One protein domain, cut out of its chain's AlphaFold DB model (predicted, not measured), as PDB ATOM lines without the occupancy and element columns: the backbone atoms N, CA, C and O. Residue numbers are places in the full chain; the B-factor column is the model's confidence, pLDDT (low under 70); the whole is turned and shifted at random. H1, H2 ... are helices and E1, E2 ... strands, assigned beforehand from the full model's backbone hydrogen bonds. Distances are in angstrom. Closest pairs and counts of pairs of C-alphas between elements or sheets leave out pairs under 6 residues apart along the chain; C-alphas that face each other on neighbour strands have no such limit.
ATOM      1  N   HIS A 261      29.833  39.021 -34.046       97.75
ATOM      2  CA  HIS A 261      29.536  40.355 -33.547       97.75
ATOM      3  C   HIS A 261      29.133  40.258 -32.079       97.75
ATOM      4  O   HIS A 261      28.129  39.626 -31.754       97.75
ATOM      5  N   PHE A 262      29.894  40.903 -31.210       97.56
ATOM      6  CA  PHE A 262      29.598  41.029 -29.790       97.56
ATOM      7  C   PHE A 262      29.090  42.435 -29.505       97.56
ATOM      8  O   PHE A 262      29.627  43.403 -30.037       97.56
ATOM      9  N   THR A 263      28.063  42.559 -28.676       97.75
ATOM     10  CA  THR A 263      27.533  43.860 -28.273       97.75
ATOM     11  C   THR A 263      27.142  43.862 -26.806       97.75
ATOM     12  O   THR A 263      26.704  42.861 -26.238       97.75
ATOM     13  N   GLY A 264      27.306  45.032 -26.211       96.50
ATOM     14  CA  GLY A 264      26.791  45.426 -24.919       96.50
ATOM     15  C   GLY A 264      25.289  45.675 -24.852       96.50
ATOM     16  O   GLY A 264      24.776  45.931 -23.772       96.50
ATOM     17  N   LEU A 265      24.602  45.643 -25.995       97.00
ATOM     18  CA  LEU A 265      23.168  45.878 -26.148       97.00
ATOM     19  C   LEU A 265      22.478  44.648 -26.750       97.00
ATOM     20  O   LEU A 265      23.102  43.656 -27.114       97.00
ATOM     21  N   LEU A 266      21.160  44.704 -26.895       97.50
ATOM     22  CA  LEU A 266      20.411  43.664 -27.595       97.50
ATOM     23  C   LEU A 266      20.487  43.864 -29.109       97.50
ATOM     24  O   LEU A 266      20.516  44.994 -29.591       97.50
ATOM     25  N   PHE A 267      20.463  42.784 -29.887       98.31
ATOM     26  CA  PHE A 267      20.348  42.909 -31.340       98.31
ATOM     27  C   PHE A 267      18.899  43.152 -31.755       98.31
ATOM     28  O   PHE A 267      18.020  42.360 -31.412       98.31
ATOM     29  N   ALA A 268      18.672  44.198 -32.549       97.88
ATOM     30  CA  ALA A 268      17.382  44.491 -33.162       97.88
ATOM     31  C   ALA A 268      17.520  44.915 -34.635       97.88
ATOM     32  O   ALA A 268      18.627  45.070 -35.157       97.88
ATOM     33  N   ARG A 269      16.385  45.138 -35.310       97.06
ATOM     34  CA  ARG A 269      16.336  45.622 -36.701       97.06
ATOM     35  C   ARG A 269      17.003  46.984 -36.867       97.06
ATOM     36  O   ARG A 269      17.682  47.231 -37.860       97.06
ATOM     37  N   THR A 270      16.734  47.892 -35.934       94.56
ATOM     38  CA  THR A 270      17.158  49.291 -36.005       94.56
ATOM     39  C   THR A 270      18.009  49.639 -34.803       94.56
ATOM     40  O   THR A 270      17.625  49.343 -33.669       94.56
ATOM     41  N   PHE A 271      19.115  50.333 -35.057       93.56
ATOM     42  CA  PHE A 271      19.959  50.865 -33.999       93.56
ATOM     43  C   PHE A 271      19.157  51.858 -33.164       93.56
ATOM     44  O   PHE A 271      18.452  52.721 -33.696       93.56
ATOM     45  N   LYS A 272      19.280  51.738 -31.848       93.75
ATOM     46  CA  LYS A 272      18.743  52.710 -30.905       93.75
ATOM     47  C   LYS A 272      19.764  52.850 -29.794       93.75
ATOM     48  O   LYS A 272      19.917  51.926 -29.000       93.75
ATOM     49  N   SER A 273      20.451  53.989 -29.758       90.62
ATOM     50  CA  SER A 273      21.515  54.247 -28.783       90.62
ATOM     51  C   SER A 273      21.066  53.911 -27.359       90.62
ATOM     52  O   SER A 273      19.976  54.317 -26.948       90.62
ATOM     53  N   GLY A 274      21.872  53.119 -26.648       89.94
ATOM     54  CA  GLY A 274      21.584  52.638 -25.293       89.94
ATOM     55  C   GLY A 274      20.562  51.498 -25.182       89.94
ATOM     56  O   GLY A 274      20.290  51.053 -24.070       89.94
ATOM     57  N   TYR A 275      19.992  51.013 -26.291       93.38
ATOM     58  CA  TYR A 275      18.989  49.939 -26.284       93.38
ATOM     59  C   TYR A 275      19.332  48.796 -27.235       93.38
ATOM     60  O   TYR A 275      19.295  47.637 -26.826       93.38
ATOM     61  N   HIS A 276      19.632  49.110 -28.498       96.38
ATOM     62  CA  HIS A 276      19.800  48.106 -29.541       96.38
ATOM     63  C   HIS A 276      21.016  48.367 -30.421       96.38
ATOM     64  O   HIS A 276      21.187  49.482 -30.918       96.38
ATOM     65  N   SER A 277      21.752  47.300 -30.706       97.75
ATOM     66  CA  SER A 277      22.721  47.217 -31.796       97.75
ATOM     67  C   SER A 277      22.103  46.543 -33.016       97.75
ATOM     68  O   SER A 277      21.093  45.839 -32.926       97.75
ATOM     69  N   VAL A 278      22.736  46.725 -34.172       97.81
ATOM     70  CA  VAL A 278      22.336  46.066 -35.419       97.81
ATOM     71  C   VAL A 278      23.431  45.081 -35.829       97.81
ATOM     72  O   VAL A 278      24.604  45.461 -35.850       97.81
ATOM     73  N   PRO A 279      23.099  43.823 -36.180       97.00
ATOM     74  CA  PRO A 279      24.094  42.886 -36.689       97.00
ATOM     75  C   PRO A 279      24.886  43.495 -37.852       97.00
ATOM     76  O   PRO A 279      24.336  44.201 -38.699       97.00
ATOM     77  N   TYR A 280      26.187  43.214 -37.869       95.44
ATOM     78  CA  TYR A 280      27.206  43.796 -38.759       95.44
ATOM     79  C   TYR A 280      27.460  45.315 -38.702       95.44
ATOM     80  O   TYR A 280      28.355  45.785 -39.399       95.44
ATOM     81  N   VAL A 281      26.762  46.085 -37.863       96.38
ATOM     82  CA  VAL A 281      27.017  47.529 -37.697       96.38
ATOM     83  C   VAL A 281      27.782  47.779 -36.401       96.38
ATOM     84  O   VAL A 281      27.228  47.639 -35.316       96.38
ATOM     85  N   ILE A 282      29.062  48.138 -36.513       96.31
ATOM     86  CA  ILE A 282      29.893  48.476 -35.351       96.31
ATOM     87  C   ILE A 282      29.423  49.820 -34.782       96.31
ATOM     88  O   ILE A 282      29.504  50.839 -35.467       96.31
ATOM     89  N   ASP A 283      28.968  49.827 -33.531       96.25
ATOM     90  CA  ASP A 283      28.508  51.018 -32.816       96.25
ATOM     91  C   ASP A 283      29.354  51.286 -31.553       96.25
ATOM     92  O   ASP A 283      30.441  50.718 -31.370       96.25
ATOM     93  N   ALA A 284      28.901  52.208 -30.697       96.44
ATOM     94  CA  ALA A 284      29.592  52.584 -29.462       96.44
ATOM     95  C   ALA A 284      29.641  51.461 -28.408       96.44
ATOM     96  O   ALA A 284      30.392  51.571 -27.443       96.44
ATOM     97  N   TYR A 285      28.884  50.383 -28.604       97.31
ATOM     98  CA  TYR A 285      28.701  49.283 -27.662       97.31
ATOM     99  C   TYR A 285      29.109  47.932 -28.253       97.31
ATOM    100  O   TYR A 285      28.884  46.908 -27.611       97.31
ATOM    101  N   SER A 286      29.668  47.890 -29.468       97.31
ATOM    102  CA  SER A 286      29.841  46.626 -30.180       97.31
ATOM    103  C   SER A 286      31.164  46.455 -30.919       97.31
ATOM    104  O   SER A 286      31.789  47.409 -31.388       97.31
ATOM    105  N   GLU A 287      31.582  45.204 -31.077       97.38
ATOM    106  CA  GLU A 287      32.739  44.806 -31.865       97.38
ATOM    107  C   GLU A 287      32.415  43.644 -32.784       97.38
ATOM    108  O   GLU A 287      31.738  42.685 -32.416       97.38
ATOM    109  N   TYR A 288      33.001  43.699 -33.974       96.94
ATOM    110  CA  TYR A 288      33.011  42.590 -34.904       96.94
ATOM    111  C   TYR A 288      34.415  42.000 -34.984       96.94
ATOM    112  O   TYR A 288      35.372  42.710 -35.302       96.94
ATOM    113  N   VAL A 289      34.547  40.711 -34.685       95.50
ATOM    114  CA  VAL A 289      35.840  40.019 -34.638       95.50
ATOM    115  C   VAL A 289      35.840  38.800 -35.558       95.50
ATOM    116  O   VAL A 289      34.813  38.153 -35.764       95.50
ATOM    117  N   GLY A 290      37.001  38.522 -36.153       95.44
ATOM    118  CA  GLY A 290      37.210  37.398 -37.064       95.44
ATOM    119  C   GLY A 290      37.569  36.095 -36.350       95.44
ATOM    120  O   GLY A 290      37.477  35.969 -35.136       95.44
ATOM    121  N   GLN A 291      38.013  35.102 -37.115       95.31
ATOM    122  CA  GLN A 291      38.544  33.857 -36.567       95.31
ATOM    123  C   GLN A 291      39.755  34.135 -35.664       95.31
ATOM    124  O   GLN A 291      40.651  34.889 -36.050       95.31
ATOM    125  N   GLY A 292      39.822  33.482 -34.504       94.69
ATOM    126  CA  GLY A 292      40.947  33.665 -33.596       94.69
ATOM    127  C   GLY A 292      40.721  33.137 -32.189       94.69
ATOM    128  O   GLY A 292      39.663  32.608 -31.838       94.69
ATOM    129  N   GLU A 293      41.764  33.305 -31.392       95.75
ATOM    130  CA  GLU A 293      41.820  32.993 -29.975       95.75
ATOM    131  C   GLU A 293      41.970  34.305 -29.206       95.75
ATOM    132  O   GLU A 293      42.925  35.051 -29.393       95.75
ATOM    133  N   TYR A 294      40.993  34.599 -28.355       96.00
ATOM    134  CA  TYR A 294      40.896  35.839 -27.597       96.00
ATOM    135  C   TYR A 294      41.009  35.505 -26.111       96.00
ATOM    136  O   TYR A 294      39.992  35.243 -25.468       96.00
ATOM    137  N   PRO A 295      42.224  35.479 -25.536       95.75
ATOM    138  CA  PRO A 295      42.420  35.044 -24.155       95.75
ATOM    139  C   PRO A 295      41.802  35.994 -23.123       95.75
ATOM    140  O   PRO A 295      41.597  35.592 -21.978       95.75
ATOM    141  N   LYS A 296      41.524  37.246 -23.509       94.44
ATOM    142  CA  LYS A 296      40.908  38.273 -22.662       94.44
ATOM    143  C   LYS A 296      39.879  39.082 -23.453       94.44
ATOM    144  O   LYS A 296      40.226  39.816 -24.378       94.44
ATOM    145  N   ASN A 297      38.619  38.982 -23.050       91.38
ATOM    146  CA  ASN A 297      37.477  39.713 -23.599       91.38
ATOM    147  C   ASN A 297      37.660  41.239 -23.591       91.38
ATOM    148  O   ASN A 297      37.406  41.885 -24.602       91.38
ATOM    149  N   SER A 298      38.164  41.805 -22.492       93.38
ATOM    150  CA  SER A 298      38.367  43.252 -22.336       93.38
ATOM    151  C   SER A 298      39.361  43.840 -23.340       93.38
ATOM    152  O   SER A 298      39.306  45.028 -23.632       93.38
ATOM    153  N   GLN A 299      40.253  43.017 -23.898       93.19
ATOM    154  CA  GLN A 299      41.172  43.422 -24.964       93.19
ATOM    155  C   GLN A 299      40.572  43.197 -26.358       93.19
ATOM    156  O   GLN A 299      40.856  43.945 -27.293       93.19
ATOM    157  N   ALA A 300      39.764  42.149 -26.511       90.69
ATOM    158  CA  ALA A 300      39.221  41.732 -27.795       90.69
ATOM    159  C   ALA A 300      37.993  42.547 -28.229       90.69
ATOM    160  O   ALA A 300      37.887  42.899 -29.403       90.69
ATOM    161  N   PHE A 301      37.089  42.843 -27.296       94.62
ATOM    162  CA  PHE A 301      35.830  43.552 -27.540       94.62
ATOM    163  C   PHE A 301      35.504  44.507 -26.370       94.62
ATOM    164  O   PHE A 301      34.546  44.294 -25.622       94.62
ATOM    165  N   PRO A 302      36.347  45.544 -26.162       95.00
ATOM    166  CA  PRO A 302      36.251  46.450 -25.017       95.00
ATOM    167  C   PRO A 302      34.901  47.170 -24.892       95.00
ATOM    168  O   PRO A 302      34.418  47.320 -23.774       95.00
ATOM    169  N   LYS A 303      34.261  47.584 -25.992       95.69
ATOM    170  CA  LYS A 303      32.974  48.304 -25.985       95.69
ATOM    171  C   LYS A 303      31.823  47.398 -25.559       95.69
ATOM    172  O   LYS A 303      30.998  47.802 -24.738       95.69
ATOM    173  N   ALA A 304      31.798  46.158 -26.046       95.06
ATOM    174  CA  ALA A 304      30.804  45.177 -25.623       95.06
ATOM    175  C   ALA A 304      30.950  44.799 -24.138       95.06
ATOM    176  O   ALA A 304      29.945  44.602 -23.453       95.06
ATOM    177  N   VAL A 305      32.188  44.730 -23.627       92.25
ATOM    178  CA  VAL A 305      32.474  44.401 -22.214       92.25
ATOM    179  C   VAL A 305      32.267  45.591 -21.270       92.25
ATOM    180  O   VAL A 305      31.917  45.390 -20.110       92.25
ATOM    181  N   ALA A 306      32.454  46.829 -21.734       91.06
ATOM    182  CA  ALA A 306      32.312  48.030 -20.902       91.06
ATOM    183  C   ALA A 306      30.870  48.303 -20.428       91.06
ATOM    184  O   ALA A 306      30.652  49.169 -19.586       91.06
ATOM    185  N   SER A 307      29.888  47.585 -20.972       86.94
ATOM    186  CA  SER A 307      28.466  47.739 -20.659       86.94
ATOM    187  C   SER A 307      27.908  46.473 -19.998       86.94
ATOM    188  O   SER A 307      28.195  46.239 -18.827       86.94
ATOM    189  N   SER A 308      27.106  45.661 -20.693       86.50
ATOM    190  CA  SER A 308      26.454  44.472 -20.107       86.50
ATOM    191  C   SER A 308      26.625  43.172 -20.901       86.50
ATOM    192  O   SER A 308      26.220  42.126 -20.405       86.50
ATOM    193  N   PHE A 309      27.306  43.205 -22.057       91.81
ATOM    194  CA  PHE A 309      27.506  42.054 -22.954       91.81
ATOM    195  C   PHE A 309      26.194  41.282 -23.192       91.81
ATOM    196  O   PHE A 309      25.986  40.156 -22.740       91.81
ATOM    197  N   ASP A 310      25.272  41.930 -23.901       96.19
ATOM    198  CA  ASP A 310      23.884  41.487 -24.012       96.19
ATOM    199  C   ASP A 310      23.551  40.744 -25.310       96.19
ATOM    200  O   ASP A 310      22.479  40.137 -25.410       96.19
ATOM    201  N   GLY A 311      24.446  40.751 -26.299       97.38
ATOM    202  CA  GLY A 311      24.170  40.166 -27.607       97.38
ATOM    203  C   GLY A 311      25.388  39.550 -28.284       97.38
ATOM    204  O   GLY A 311      26.476  40.126 -28.307       97.38
ATOM    205  N   ILE A 312      25.175  38.389 -28.906       98.12
ATOM    206  CA  ILE A 312      26.148  37.716 -29.774       98.12
ATOM    207  C   ILE A 312      25.470  37.355 -31.100       98.12
ATOM    208  O   ILE A 312      24.465  36.643 -31.105       98.12
ATOM    209  N   ALA A 313      26.026  37.813 -32.221       98.12
ATOM    210  CA  ALA A 313      25.658  37.367 -33.560       98.12
ATOM    211  C   ALA A 313      26.799  36.535 -34.141       98.12
ATOM    212  O   ALA A 313      27.911  37.027 -34.305       98.12
ATOM    213  N   ILE A 314      26.535  35.269 -34.429       98.19
ATOM    214  CA  ILE A 314      27.528  34.290 -34.873       98.19
ATOM    215  C   ILE A 314      27.302  34.024 -36.355       98.19
ATOM    216  O   ILE A 314      26.218  33.567 -36.715       98.19
ATOM    217  N   ASP A 315      28.303  34.253 -37.203       97.50
ATOM    218  CA  ASP A 315      28.179  34.016 -38.644       97.50
ATOM    219  C   ASP A 315      27.884  32.552 -39.011       97.50
ATOM    220  O   ASP A 315      28.224  31.622 -38.267       97.50
ATOM    221  N   PRO A 316      27.323  32.306 -40.212       96.31
ATOM    222  CA  PRO A 316      27.313  30.977 -40.805       96.31
ATOM    223  C   PRO A 316      28.710  30.353 -40.840       96.31
ATOM    224  O   PRO A 316      29.675  30.988 -41.255       96.31
ATOM    225  N   ASN A 317      28.802  29.067 -40.495       95.69
ATOM    226  CA  ASN A 317      30.065  28.318 -40.440       95.69
ATOM    227  C   ASN A 317      31.069  28.828 -39.388       95.69
ATOM    228  O   ASN A 317      32.248  28.488 -39.469       95.69
ATOM    229  N   THR A 318      30.619  29.576 -38.381       96.88
ATOM    230  CA  THR A 318      31.436  29.944 -37.216       96.88
ATOM    231  C   THR A 318      31.021  29.119 -36.003       96.88
ATOM    232  O   THR A 318      29.833  28.954 -35.740       96.88
ATOM    233  N   ARG A 319      31.985  28.612 -35.233       97.62
ATOM    234  CA  ARG A 319      31.779  28.077 -33.881       97.62
ATOM    235  C   ARG A 319      32.364  29.058 -32.874       97.62
ATOM    236  O   ARG A 319      33.544  29.392 -32.986       97.62
ATOM    237  N   VAL A 320      31.556  29.488 -31.910       97.25
ATOM    238  CA  VAL A 320      31.981  30.327 -30.783       97.25
ATOM    239  C   VAL A 320      32.042  29.476 -29.535       97.25
ATOM    240  O   VAL A 320      31.051  28.835 -29.190       97.25
ATOM    241  N   ILE A 321      33.189  29.505 -28.863       97.06
ATOM    242  CA  ILE A 321      33.389  28.888 -27.553       97.06
ATOM    243  C   ILE A 321      33.763  29.994 -26.566       97.06
ATOM    244  O   ILE A 321      34.726  30.717 -26.814       97.06
ATOM    245  N   ILE A 322      33.018  30.138 -25.470       95.75
ATOM    246  CA  ILE A 322      33.319  31.079 -24.381       95.75
ATOM    247  C   ILE A 322      33.686  30.275 -23.139       95.75
ATOM    248  O   ILE A 322      32.924  29.403 -22.723       95.75
ATOM    249  N   TYR A 323      34.830  30.590 -22.543       95.69
ATOM    250  CA  TYR A 323      35.324  29.979 -21.308       95.69
ATOM    251  C   TYR A 323      35.049  30.895 -20.120       95.69
ATOM    252  O   TYR A 323      35.007  32.106 -20.279       95.69
ATOM    253  N   GLU A 324      34.861  30.340 -18.927       93.81
ATOM    254  CA  GLU A 324      34.553  31.118 -17.719       93.81
ATOM    255  C   GLU A 324      35.697  32.029 -17.273       93.81
ATOM    256  O   GLU A 324      35.435  33.094 -16.717       93.81
ATOM    257  N   LEU A 325      36.946  31.627 -17.517       94.56
ATOM    258  CA  LEU A 325      38.135  32.355 -17.089       94.56
ATOM    259  C   LEU A 325      38.999  32.778 -18.291       94.56
ATOM    260  O   LEU A 325      38.859  32.237 -19.396       94.56
ATOM    261  N   PRO A 326      39.914  33.745 -18.095       94.44
ATOM    262  CA  PRO A 326      40.870  34.147 -19.120       94.44
ATOM    263  C   PRO A 326      41.767  32.989 -19.571       94.44
ATOM    264  O   PRO A 326      41.898  31.975 -18.887       94.44
ATOM    265  N   ASN A 327      42.438  33.169 -20.710       95.44
ATOM    266  CA  ASN A 327      43.387  32.203 -21.278       95.44
ATOM    267  C   ASN A 327      42.783  30.799 -21.494       95.44
ATOM    268  O   ASN A 327      43.469  29.796 -21.315       95.44
ATOM    269  N   PHE A 328      41.502  30.728 -21.875       96.00
ATOM    270  CA  PHE A 328      40.786  29.478 -22.181       96.00
ATOM    271  C   PHE A 328      40.696  28.511 -20.988       96.00
ATOM    272  O   PHE A 328      40.698  27.294 -21.158       96.00
ATOM    273  N   GLN A 329      40.638  29.055 -19.769       95.50
ATOM    274  CA  GLN A 329      40.549  28.282 -18.531       95.50
ATOM    275  C   GLN A 329      39.113  28.232 -17.984       95.50
ATOM    276  O   GLN A 329      38.256  29.049 -18.319       95.50
ATOM    277  N   GLY A 330      38.864  27.295 -17.068       95.50
ATOM    278  CA  GLY A 330      37.559  27.132 -16.423       95.50
ATOM    279  C   GLY A 330      36.553  26.373 -17.290       95.50
ATOM    280  O   GLY A 330      36.917  25.724 -18.269       95.50
ATOM    281  N   LYS A 331      35.275  26.415 -16.898       94.94
ATOM    282  CA  LYS A 331      34.214  25.704 -17.627       94.94
ATOM    283  C   LYS A 331      33.850  26.432 -18.922       94.94
ATOM    284  O   LYS A 331      33.930  27.657 -19.003       94.94
ATOM    285  N   ILE A 332      33.379  25.685 -19.914       95.25
ATOM    286  CA  ILE A 332      32.794  26.262 -21.125       95.25
ATOM    287  C   ILE A 332      31.410  26.823 -20.772       95.25
ATOM    288  O   ILE A 332      30.526  26.089 -20.333       95.25
ATOM    289  N   LEU A 333      31.233  28.133 -20.946       93.12
ATOM    290  CA  LEU A 333      29.971  28.846 -20.732       93.12
ATOM    291  C   LEU A 333      29.070  28.813 -21.968       93.12
ATOM    292  O   LEU A 333      27.847  28.825 -21.847       93.12
ATOM    293  N   LEU A 334      29.675  28.797 -23.155       95.25
ATOM    294  CA  LEU A 334      28.974  28.783 -24.433       95.25
ATOM    295  C   LEU A 334      29.777  27.971 -25.442       95.25
ATOM    296  O   LEU A 334      30.981  28.166 -25.548       95.25
ATOM    297  N   ASP A 335      29.108  27.117 -26.208       97.19
ATOM    298  CA  ASP A 335      29.677  26.421 -27.362       97.19
ATOM    299  C   ASP A 335      28.601  26.276 -28.441       97.19
ATOM    300  O   ASP A 335      27.736  25.401 -28.369       97.19
ATOM    301  N   VAL A 336      28.588  27.202 -29.401       97.06
ATOM    302  CA  VAL A 336      27.500  27.321 -30.381       97.06
ATOM    303  C   VAL A 336      28.044  27.502 -31.791       97.06
ATOM    304  O   VAL A 336      28.979  28.265 -32.031       97.06
ATOM    305  N   LYS A 337      27.419  26.800 -32.742       97.94
ATOM    306  CA  LYS A 337      27.650  26.925 -34.187       97.94
ATOM    307  C   LYS A 337      26.622  27.892 -34.799       97.94
ATOM    308  O   LYS A 337      25.440  27.802 -34.469       97.94
ATOM    309  N   GLY A 338      27.063  28.792 -35.676       97.62
ATOM    310  CA  GLY A 338      26.212  29.746 -36.392       97.62
ATOM    311  C   GLY A 338      25.673  29.237 -37.744       97.62
ATOM    312  O   GLY A 338      26.142  28.211 -38.250       97.62
ATOM    313  N   PRO A 339      24.706  29.954 -38.357       97.88
ATOM    314  CA  PRO A 339      24.250  31.285 -37.956       97.88
ATOM    315  C   PRO A 339      23.386  31.259 -36.697       97.88
ATOM    316  O   PRO A 339      22.525  30.393 -36.550       97.88
ATOM    317  N   LYS A 340      23.620  32.201 -35.779       98.44
ATOM    318  CA  LYS A 340      22.874  32.283 -34.517       98.44
ATOM    319  C   LYS A 340      22.878  33.705 -33.957       98.44
ATOM    320  O   LYS A 340      23.909  34.366 -34.008       98.44
ATOM    321  N   ILE A 341      21.760  34.148 -33.384       98.31
ATOM    322  CA  ILE A 341      21.698  35.324 -32.503       98.31
ATOM    323  C   ILE A 341      21.378  34.835 -31.095       98.31
ATOM    324  O   ILE A 341      20.374  34.150 -30.902       98.31
ATOM    325  N   ILE A 342      22.197  35.213 -30.122       98.31
ATOM    326  CA  ILE A 342      21.981  34.917 -28.704       98.31
ATOM    327  C   ILE A 342      21.848  36.247 -27.973       98.31
ATOM    328  O   ILE A 342      22.743  37.084 -28.058       98.31
ATOM    329  N   GLN A 343      20.728  36.442 -27.281       97.75
ATOM    330  CA  GLN A 343      20.442  37.648 -26.504       97.75
ATOM    331  C   GLN A 343      20.348  37.333 -25.015       97.75
ATOM    332  O   GLN A 343      19.846  36.274 -24.636       97.75
ATOM    333  N   ASN A 344      20.786  38.250 -24.160       96.12
ATOM    334  CA  ASN A 344      20.782  38.046 -22.718       96.12
ATOM    335  C   ASN A 344      19.359  37.917 -22.163       96.12
ATOM    336  O   ASN A 344      18.535  38.831 -22.249       96.12
ATOM    337  N   CYS A 345      19.065  36.771 -21.548       96.31
ATOM    338  CA  CYS A 345      17.737  36.432 -21.042       96.31
ATOM    339  C   CYS A 345      17.194  37.390 -19.976       96.31
ATOM    340  O   CYS A 345      15.984  37.397 -19.742       96.31
ATOM    341  N   ASN A 346      18.050  38.213 -19.361       95.00
ATOM    342  CA  ASN A 346      17.648  39.282 -18.443       95.00
ATOM    343  C   ASN A 346      16.589  40.215 -19.044       95.00
ATOM    344  O   ASN A 346      15.727  40.723 -18.328       95.00
ATOM    345  N   HIS A 347      16.608  40.392 -20.365       95.06
ATOM    346  CA  HIS A 347      15.704  41.294 -21.068       95.06
ATOM    347  C   HIS A 347      14.482  40.598 -21.673       95.06
ATOM    348  O   HIS A 347      13.571  41.277 -22.147       95.06
ATOM    349  N   LYS A 348      14.402  39.261 -21.603       96.12
ATOM    350  CA  LYS A 348      13.360  38.452 -22.259       96.12
ATOM    351  C   LYS A 348      11.936  38.862 -21.882       96.12
ATOM    352  O   LYS A 348      11.053  38.881 -22.734       96.12
ATOM    353  N   ASN A 349      11.721  39.185 -20.608       95.00
ATOM    354  CA  ASN A 349      10.404  39.540 -20.070       95.00
ATOM    355  C   ASN A 349      10.123  41.048 -20.118       95.00
ATOM    356  O   ASN A 349       9.045  41.481 -19.717       95.00
ATOM    357  N   SER A 350      11.077  41.858 -20.584       94.94
ATOM    358  CA  SER A 350      10.851  43.287 -20.743       94.94
ATOM    359  C   SER A 350       9.951  43.520 -21.958       94.94
ATOM    360  O   SER A 350      10.313  43.115 -23.071       94.94
ATOM    361  N   PRO A 351       8.808  44.213 -21.811       93.44
ATOM    362  CA  PRO A 351       7.950  44.534 -22.949       93.44
ATOM    363  C   PRO A 351       8.691  45.370 -24.003       93.44
ATOM    364  O   PRO A 351       8.391  45.257 -25.187       93.44
ATOM    365  N   HIS A 352       9.716  46.128 -23.595       92.88
ATOM    366  CA  HIS A 352      10.562  46.918 -24.491       92.88
ATOM    367  C   HIS A 352      11.489  46.086 -25.381       92.88
ATOM    368  O   HIS A 352      11.992  46.625 -26.357       92.88
ATOM    369  N   PHE A 353      11.727  44.813 -25.055       95.75
ATOM    370  CA  PHE A 353      12.728  43.982 -25.733       95.75
ATOM    371  C   PHE A 353      12.193  42.631 -26.206       95.75
ATOM    372  O   PHE A 353      12.811  41.982 -27.038       95.75
ATOM    373  N   SER A 354      11.018  42.210 -25.734       92.94
ATOM    374  CA  SER A 354      10.422  40.911 -26.079       92.94
ATOM    375  C   SER A 354      10.290  40.647 -27.590       92.94
ATOM    376  O   SER A 354      10.280  39.491 -28.012       92.94
ATOM    377  N   PHE A 355      10.238  41.699 -28.413       96.31
ATOM    378  CA  PHE A 355      10.103  41.588 -29.864       96.31
ATOM    379  C   PHE A 355      11.407  41.247 -30.601       96.31
ATOM    380  O   PHE A 355      11.324  40.744 -31.723       96.31
ATOM    381  N   THR A 356      12.590  41.480 -30.019       96.81
ATOM    382  CA  THR A 356      13.886  41.460 -30.736       96.81
ATOM    383  C   THR A 356      14.232  40.101 -31.356       96.81
ATOM    384  O   THR A 356      14.841  40.019 -32.424       96.81
ATOM    385  N   VAL A 357      13.785  39.002 -30.741       97.50
ATOM    386  CA  VAL A 357      13.977  37.643 -31.284       97.50
ATOM    387  C   VAL A 357      12.928  37.252 -32.335       97.50
ATOM    388  O   VAL A 357      13.154  36.322 -33.102       97.50
ATOM    389  N   THR A 358      11.797  37.962 -32.403       97.50
ATOM    390  CA  THR A 358      10.659  37.632 -33.289       97.50
ATOM    391  C   THR A 358      10.456  38.594 -34.454       97.50
ATOM    392  O   THR A 358       9.755  38.260 -35.407       97.50
ATOM    393  N   GLU A 359      11.019  39.797 -34.383       97.25
ATOM    394  CA  GLU A 359      10.794  40.826 -35.392       97.25
ATOM    395  C   GLU A 359      11.355  40.436 -36.766       97.25
ATOM    396  O   GLU A 359      12.277  39.634 -36.901       97.25
ATOM    397  N   THR A 360      10.809  41.037 -37.817       97.75
ATOM    398  CA  THR A 360      11.335  40.864 -39.175       97.75
ATOM    399  C   THR A 360      12.407  41.914 -39.442       97.75
ATOM    400  O   THR A 360      12.157  43.109 -39.275       97.75
ATOM    401  N   TRP A 361      13.597  41.465 -39.837       97.25
ATOM    402  CA  TRP A 361      14.717  42.317 -40.242       97.25
ATOM    403  C   TRP A 361      14.655  42.606 -41.752       97.25
ATOM    404  O   TRP A 361      13.806  42.058 -42.451       97.25
ATOM    405  N   ASP A 362      15.507  43.501 -42.252       96.81
ATOM    406  CA  ASP A 362      15.713  43.699 -43.698       96.81
ATOM    407  C   ASP A 362      16.214  42.424 -44.386       96.81
ATOM    408  O   ASP A 362      16.793  41.555 -43.738       96.81
ATOM    409  N   ASP A 363      16.006  42.330 -45.700       95.88
ATOM    410  CA  ASP A 363      16.199  41.102 -46.477       95.88
ATOM    411  C   ASP A 363      17.587  40.469 -46.306       95.88
ATOM    412  O   ASP A 363      17.695  39.247 -46.175       95.88
ATOM    413  N   GLU A 364      18.648  41.276 -46.249       95.19
ATOM    414  CA  GLU A 364      20.015  40.775 -46.090       95.19
ATOM    415  C   GLU A 364      20.222  40.129 -44.716       95.19
ATOM    416  O   GLU A 364      20.633  38.968 -44.618       95.19
ATOM    417  N   ARG A 365      19.880  40.843 -43.636       96.25
ATOM    418  CA  ARG A 365      20.016  40.312 -42.271       96.25
ATOM    419  C   ARG A 365      19.011  39.208 -41.971       96.25
ATOM    420  O   ARG A 365      19.340  38.262 -41.260       96.25
ATOM    421  N   GLN A 366      17.809  39.293 -42.523       97.56
ATOM    422  CA  GLN A 366      16.757  38.294 -42.375       97.56
ATOM    423  C   GLN A 366      17.139  36.968 -43.044       97.56
ATOM    424  O   GLN A 366      16.807  35.907 -42.514       97.56
ATOM    425  N   LYS A 367      17.867  37.016 -44.169       97.31
ATOM    426  CA  LYS A 367      18.401  35.829 -44.849       97.31
ATOM    427  C   LYS A 367      19.446  35.100 -44.003       97.31
ATOM    428  O   LYS A 367      19.436  33.872 -43.963       97.31
ATOM    429  N   THR A 368      20.331  35.834 -43.331       96.81
ATOM    430  CA  THR A 368      21.390  35.243 -42.494       96.81
ATOM    431  C   THR A 368      20.877  34.826 -41.118       96.81
ATOM    432  O   THR A 368      21.217  33.753 -40.623       96.81
ATOM    433  N   PHE A 369      20.023  35.650 -40.514       97.88
ATOM    434  CA  PHE A 369      19.513  35.479 -39.160       97.88
ATOM    435  C   PHE A 369      17.982  35.526 -39.126       97.88
ATOM    436  O   PHE A 369      17.417  36.458 -38.552       97.88
ATOM    437  N   PRO A 370      17.262  34.557 -39.712       97.94
ATOM    438  CA  PRO A 370      15.813  34.481 -39.537       97.94
ATOM    439  C   PRO A 370      15.448  34.270 -38.050       97.94
ATOM    440  O   PRO A 370      16.268  33.742 -37.298       97.94
ATOM    441  N   PRO A 371      14.221  34.602 -37.599       98.25
ATOM    442  CA  PRO A 371      13.772  34.372 -36.222       98.25
ATOM    443  C   PRO A 371      14.046  32.960 -35.687       98.25
ATOM    444  O   PRO A 371      14.323  32.795 -34.507       98.25
ATOM    445  N   SER A 372      14.057  31.941 -36.554       98.06
ATOM    446  CA  SER A 372      14.358  30.551 -36.186       98.06
ATOM    447  C   SER A 372      15.773  30.314 -35.645       98.06
ATOM    448  O   SER A 372      16.014  29.261 -35.061       98.06
ATOM    449  N   VAL A 373      16.712  31.244 -35.852       98.31
ATOM    450  CA  VAL A 373      18.082  31.161 -35.312       98.31
ATOM    451  C   VAL A 373      18.362  32.205 -34.231       98.31
ATOM    452  O   VAL A 373      19.512  32.362 -33.815       98.31
ATOM    453  N   ARG A 374      17.334  32.930 -33.776       98.25
ATOM    454  CA  ARG A 374      17.442  33.926 -32.710       98.25
ATOM    455  C   ARG A 374      16.868  33.357 -31.430       98.25
ATOM    456  O   ARG A 374      15.733  32.892 -31.403       98.25
ATOM    457  N   GLU A 375      17.639  33.421 -30.360       97.88
ATOM    458  CA  GLU A 375      17.200  32.924 -29.068       97.88
ATOM    459  C   GLU A 375      17.648  33.829 -27.931       97.88
ATOM    460  O   GLU A 375      18.642  34.550 -28.006       97.88
ATOM    461  N   TRP A 376      16.886  33.759 -26.851       97.69
ATOM    462  CA  TRP A 376      17.359  34.205 -25.555       97.69
ATOM    463  C   TRP A 376      18.279  33.128 -24.990       97.69
ATOM    464  O   TRP A 376      17.968  31.939 -25.102       97.69
ATOM    465  N   SER A 377      19.375  33.531 -24.358       95.81
ATOM    466  CA  SER A 377      20.240  32.622 -23.615       95.81
ATOM    467  C   SER A 377      19.440  31.840 -22.558       95.81
ATOM    468  O   SER A 377      18.416  32.299 -22.048       95.81
ATOM    469  N   SER A 378      19.870  30.623 -22.227       92.88
ATOM    470  CA  SER A 378      19.215  29.814 -21.183       92.88
ATOM    471  C   SER A 378      19.555  30.289 -19.769       92.88
ATOM    472  O   SER A 378      18.789  30.070 -18.833       92.88
ATOM    473  N   SER A 379      20.705  30.937 -19.618       88.31
ATOM    474  CA  SER A 379      21.177  31.581 -18.399       88.31
ATOM    475  C   SER A 379      21.473  33.044 -18.678       88.31
ATOM    476  O   SER A 379      21.606  33.446 -19.835       88.31
ATOM    477  N   ARG A 380      21.635  33.841 -17.620       81.62
ATOM    478  CA  ARG A 380      22.176  35.191 -17.782       81.62
ATOM    479  C   ARG A 380      23.497  35.096 -18.535       81.62
ATOM    480  O   ARG A 380      24.326  34.253 -18.192       81.62
ATOM    481  N   ILE A 381      23.701  35.983 -19.504       70.00
ATOM    482  CA  ILE A 381      25.041  36.254 -20.048       70.00
ATOM    483  C   ILE A 381      25.755  37.245 -19.108       70.00
ATOM    484  O   ILE A 381      26.547  38.080 -19.510       70.00
ATOM    485  N   GLU A 382      25.448  37.167 -17.813       60.12
ATOM    486  CA  GLU A 382      26.269  37.741 -16.765       60.12
ATOM    487  C   GLU A 382      27.261  36.650 -16.397       60.12
ATOM    488  O   GLU A 382      26.847  35.581 -15.933       60.12
ATOM    489  N   PRO A 383      28.563  36.859 -16.581       50.91
ATOM    490  CA  PRO A 383      29.496  35.906 -16.048       50.91
ATOM    491  C   PRO A 383      29.504  36.104 -14.521       50.91
ATOM    492  O   PRO A 383      29.477  37.221 -14.007       50.91
ATOM    493  N   ASN A 384      29.393  34.986 -13.803       39.59
ATOM    494  CA  ASN A 384      29.112  34.876 -12.368       39.59
ATOM    495  C   ASN A 384      30.010  35.770 -11.476       39.59
ATOM    496  O   ASN A 384      30.982  35.295 -10.896       39.59
ATOM    497  N   LEU A 385      29.654  37.040 -11.266       41.25
ATOM    498  CA  LEU A 385      30.284  37.883 -10.234       41.25
ATOM    499  C   LEU A 385      29.598  37.742  -8.868       41.25
ATOM    500  O   LEU A 385      30.228  37.862  -7.818       41.25
ATOM    501  N   PHE A 386      28.310  37.392  -8.846       33.94
ATOM    502  CA  PHE A 386      27.532  37.372  -7.602       33.94
ATOM    503  C   PHE A 386      27.760  36.148  -6.701       33.94
ATOM    504  O   PHE A 386      27.368  36.178  -5.532       33.94
ATOM    505  N   GLN A 387      28.420  35.089  -7.180       35.81
ATOM    506  CA  GLN A 387      28.753  33.935  -6.333       35.81
ATOM    507  C   GLN A 387      30.026  34.137  -5.499       35.81
ATOM    508  O   GLN A 387      30.093  33.604  -4.392       35.81
TER     509      GLN A 387
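What this domain is: This is residues 261 to 387 of the 550 residues of an uncharacterized protein of Reticulomyxa filosa (UniProt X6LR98). A five-stranded sheet of short strands, E2, E1, E4, E7 and E8, stands near the middle of the domain; toward one end of the long axis lie the long two-stranded hairpin E5 and E6 and, across a gap from it, the group E3, H1 and H2, while toward the other end lie much of the two long links and the small helix H3. The hairpin is the longest regular part, an arm that bends in E6, and H2 covers one edge of the sheet. The printed part has 127 residues, with three named helices and eight named strands in the order E1 E2 E3 H1 H2 E4 E5 E6 E7 H3 E8; the class is mixed, helices and strands, with under half of the residues in named elements. The main sheet is mixed, with E7 and E8 parallel and its other neighbours antiparallel. The whole is compact, with a radius of gyration of the C-alphas of 13.8 A and spans of 38 by 31 by 26 A.

Where its parts are: Start with the sheet: find C-alpha 261 at (29.536, 40.355, -33.547), where E1 begins, residues 261 to 263. Beside it look for E2, residues 286 to 289, 10.0 A long, and E4, residues 311 to 314, 9.9 A. Farther across are E7, residues 340 to 343, 9.9 A, and E8, residues 374 to 376, which ends at C-alpha 376 at (17.359, 34.205, -25.555). The hairpin is E5, residues 318 to 325, 21.3 A, and E6, residues 329 to 337, 20.3 A; find C-alpha 325 at (38.135, 32.355, -17.089), and look at residue 333, where E6 bends by 60 degrees. The short pieces are E3, residues 292 to 294, H1, residues 297 to 300, H2, residues 302 to 305, and H3, residues 363 to 368, 8.8 A long.

How they stand to each other: In the sheet, E1 is antiparallel to E4 at 178 degrees; look for N 261 and O 313, 2.8 A apart. On its other side E1 forms a hairpin with E2, antiparallel at 156 degrees, with N 262 and O 287 at 2.8 A. E4 and E7 are antiparallel at 173 degrees, with N 314 and O 340 at 2.8 A. E7 and E8 are parallel at 30 degrees, with N 375 and O 341 at 2.9 A; E7, H3 and E8 make a strand-helix-strand unit, two parallel neighbour strands with a helix between them along the chain, and its crossover is right-handed. E2 and E8 are the edge strands. H2 is on the sheet at a height of 5.3 A, only just over E2, on which 3 of its 4 C-alphas fall; the closest C-alphas of the two are those of Ser 286 and Ala 304, 4.9 A. H1 is close to H2 but not clearly touching, the closest C-alphas being those of Ser 298 and Val 305, 6.0 A. H1 is only just not on the sheet, with 4 pairs of C-alphas within 10 A. E3 pairs with no named strand; its closest C-alpha to H1 is that of Tyr 294, 6.1 A from that of Ala 300. The hairpin E5 and E6 is antiparallel at 159 degrees, with N 322 and O 334 at 2.8 A; the closest C-alphas of E4 and E5 are those of Ile 314 and Val 320, 7.2 A. H3 is not on the sheet and is apart from E4. In H3 every O i to N i+4 pair is within hydrogen-bond range; H1 and H2 are too short for such a pair.

The domain as a whole: The two C-alphas farthest apart are those of Asp 363 and Gln 387, 42.7 A. The printed part has no cut. The long links are E1 to E2, where residues 266 to 267 pair with residues 276 to 277 in parallel, and E7 to H3, of 19 residues. The mean pLDDT of the printed part is 93.0; residues 382 to 387 are under 70.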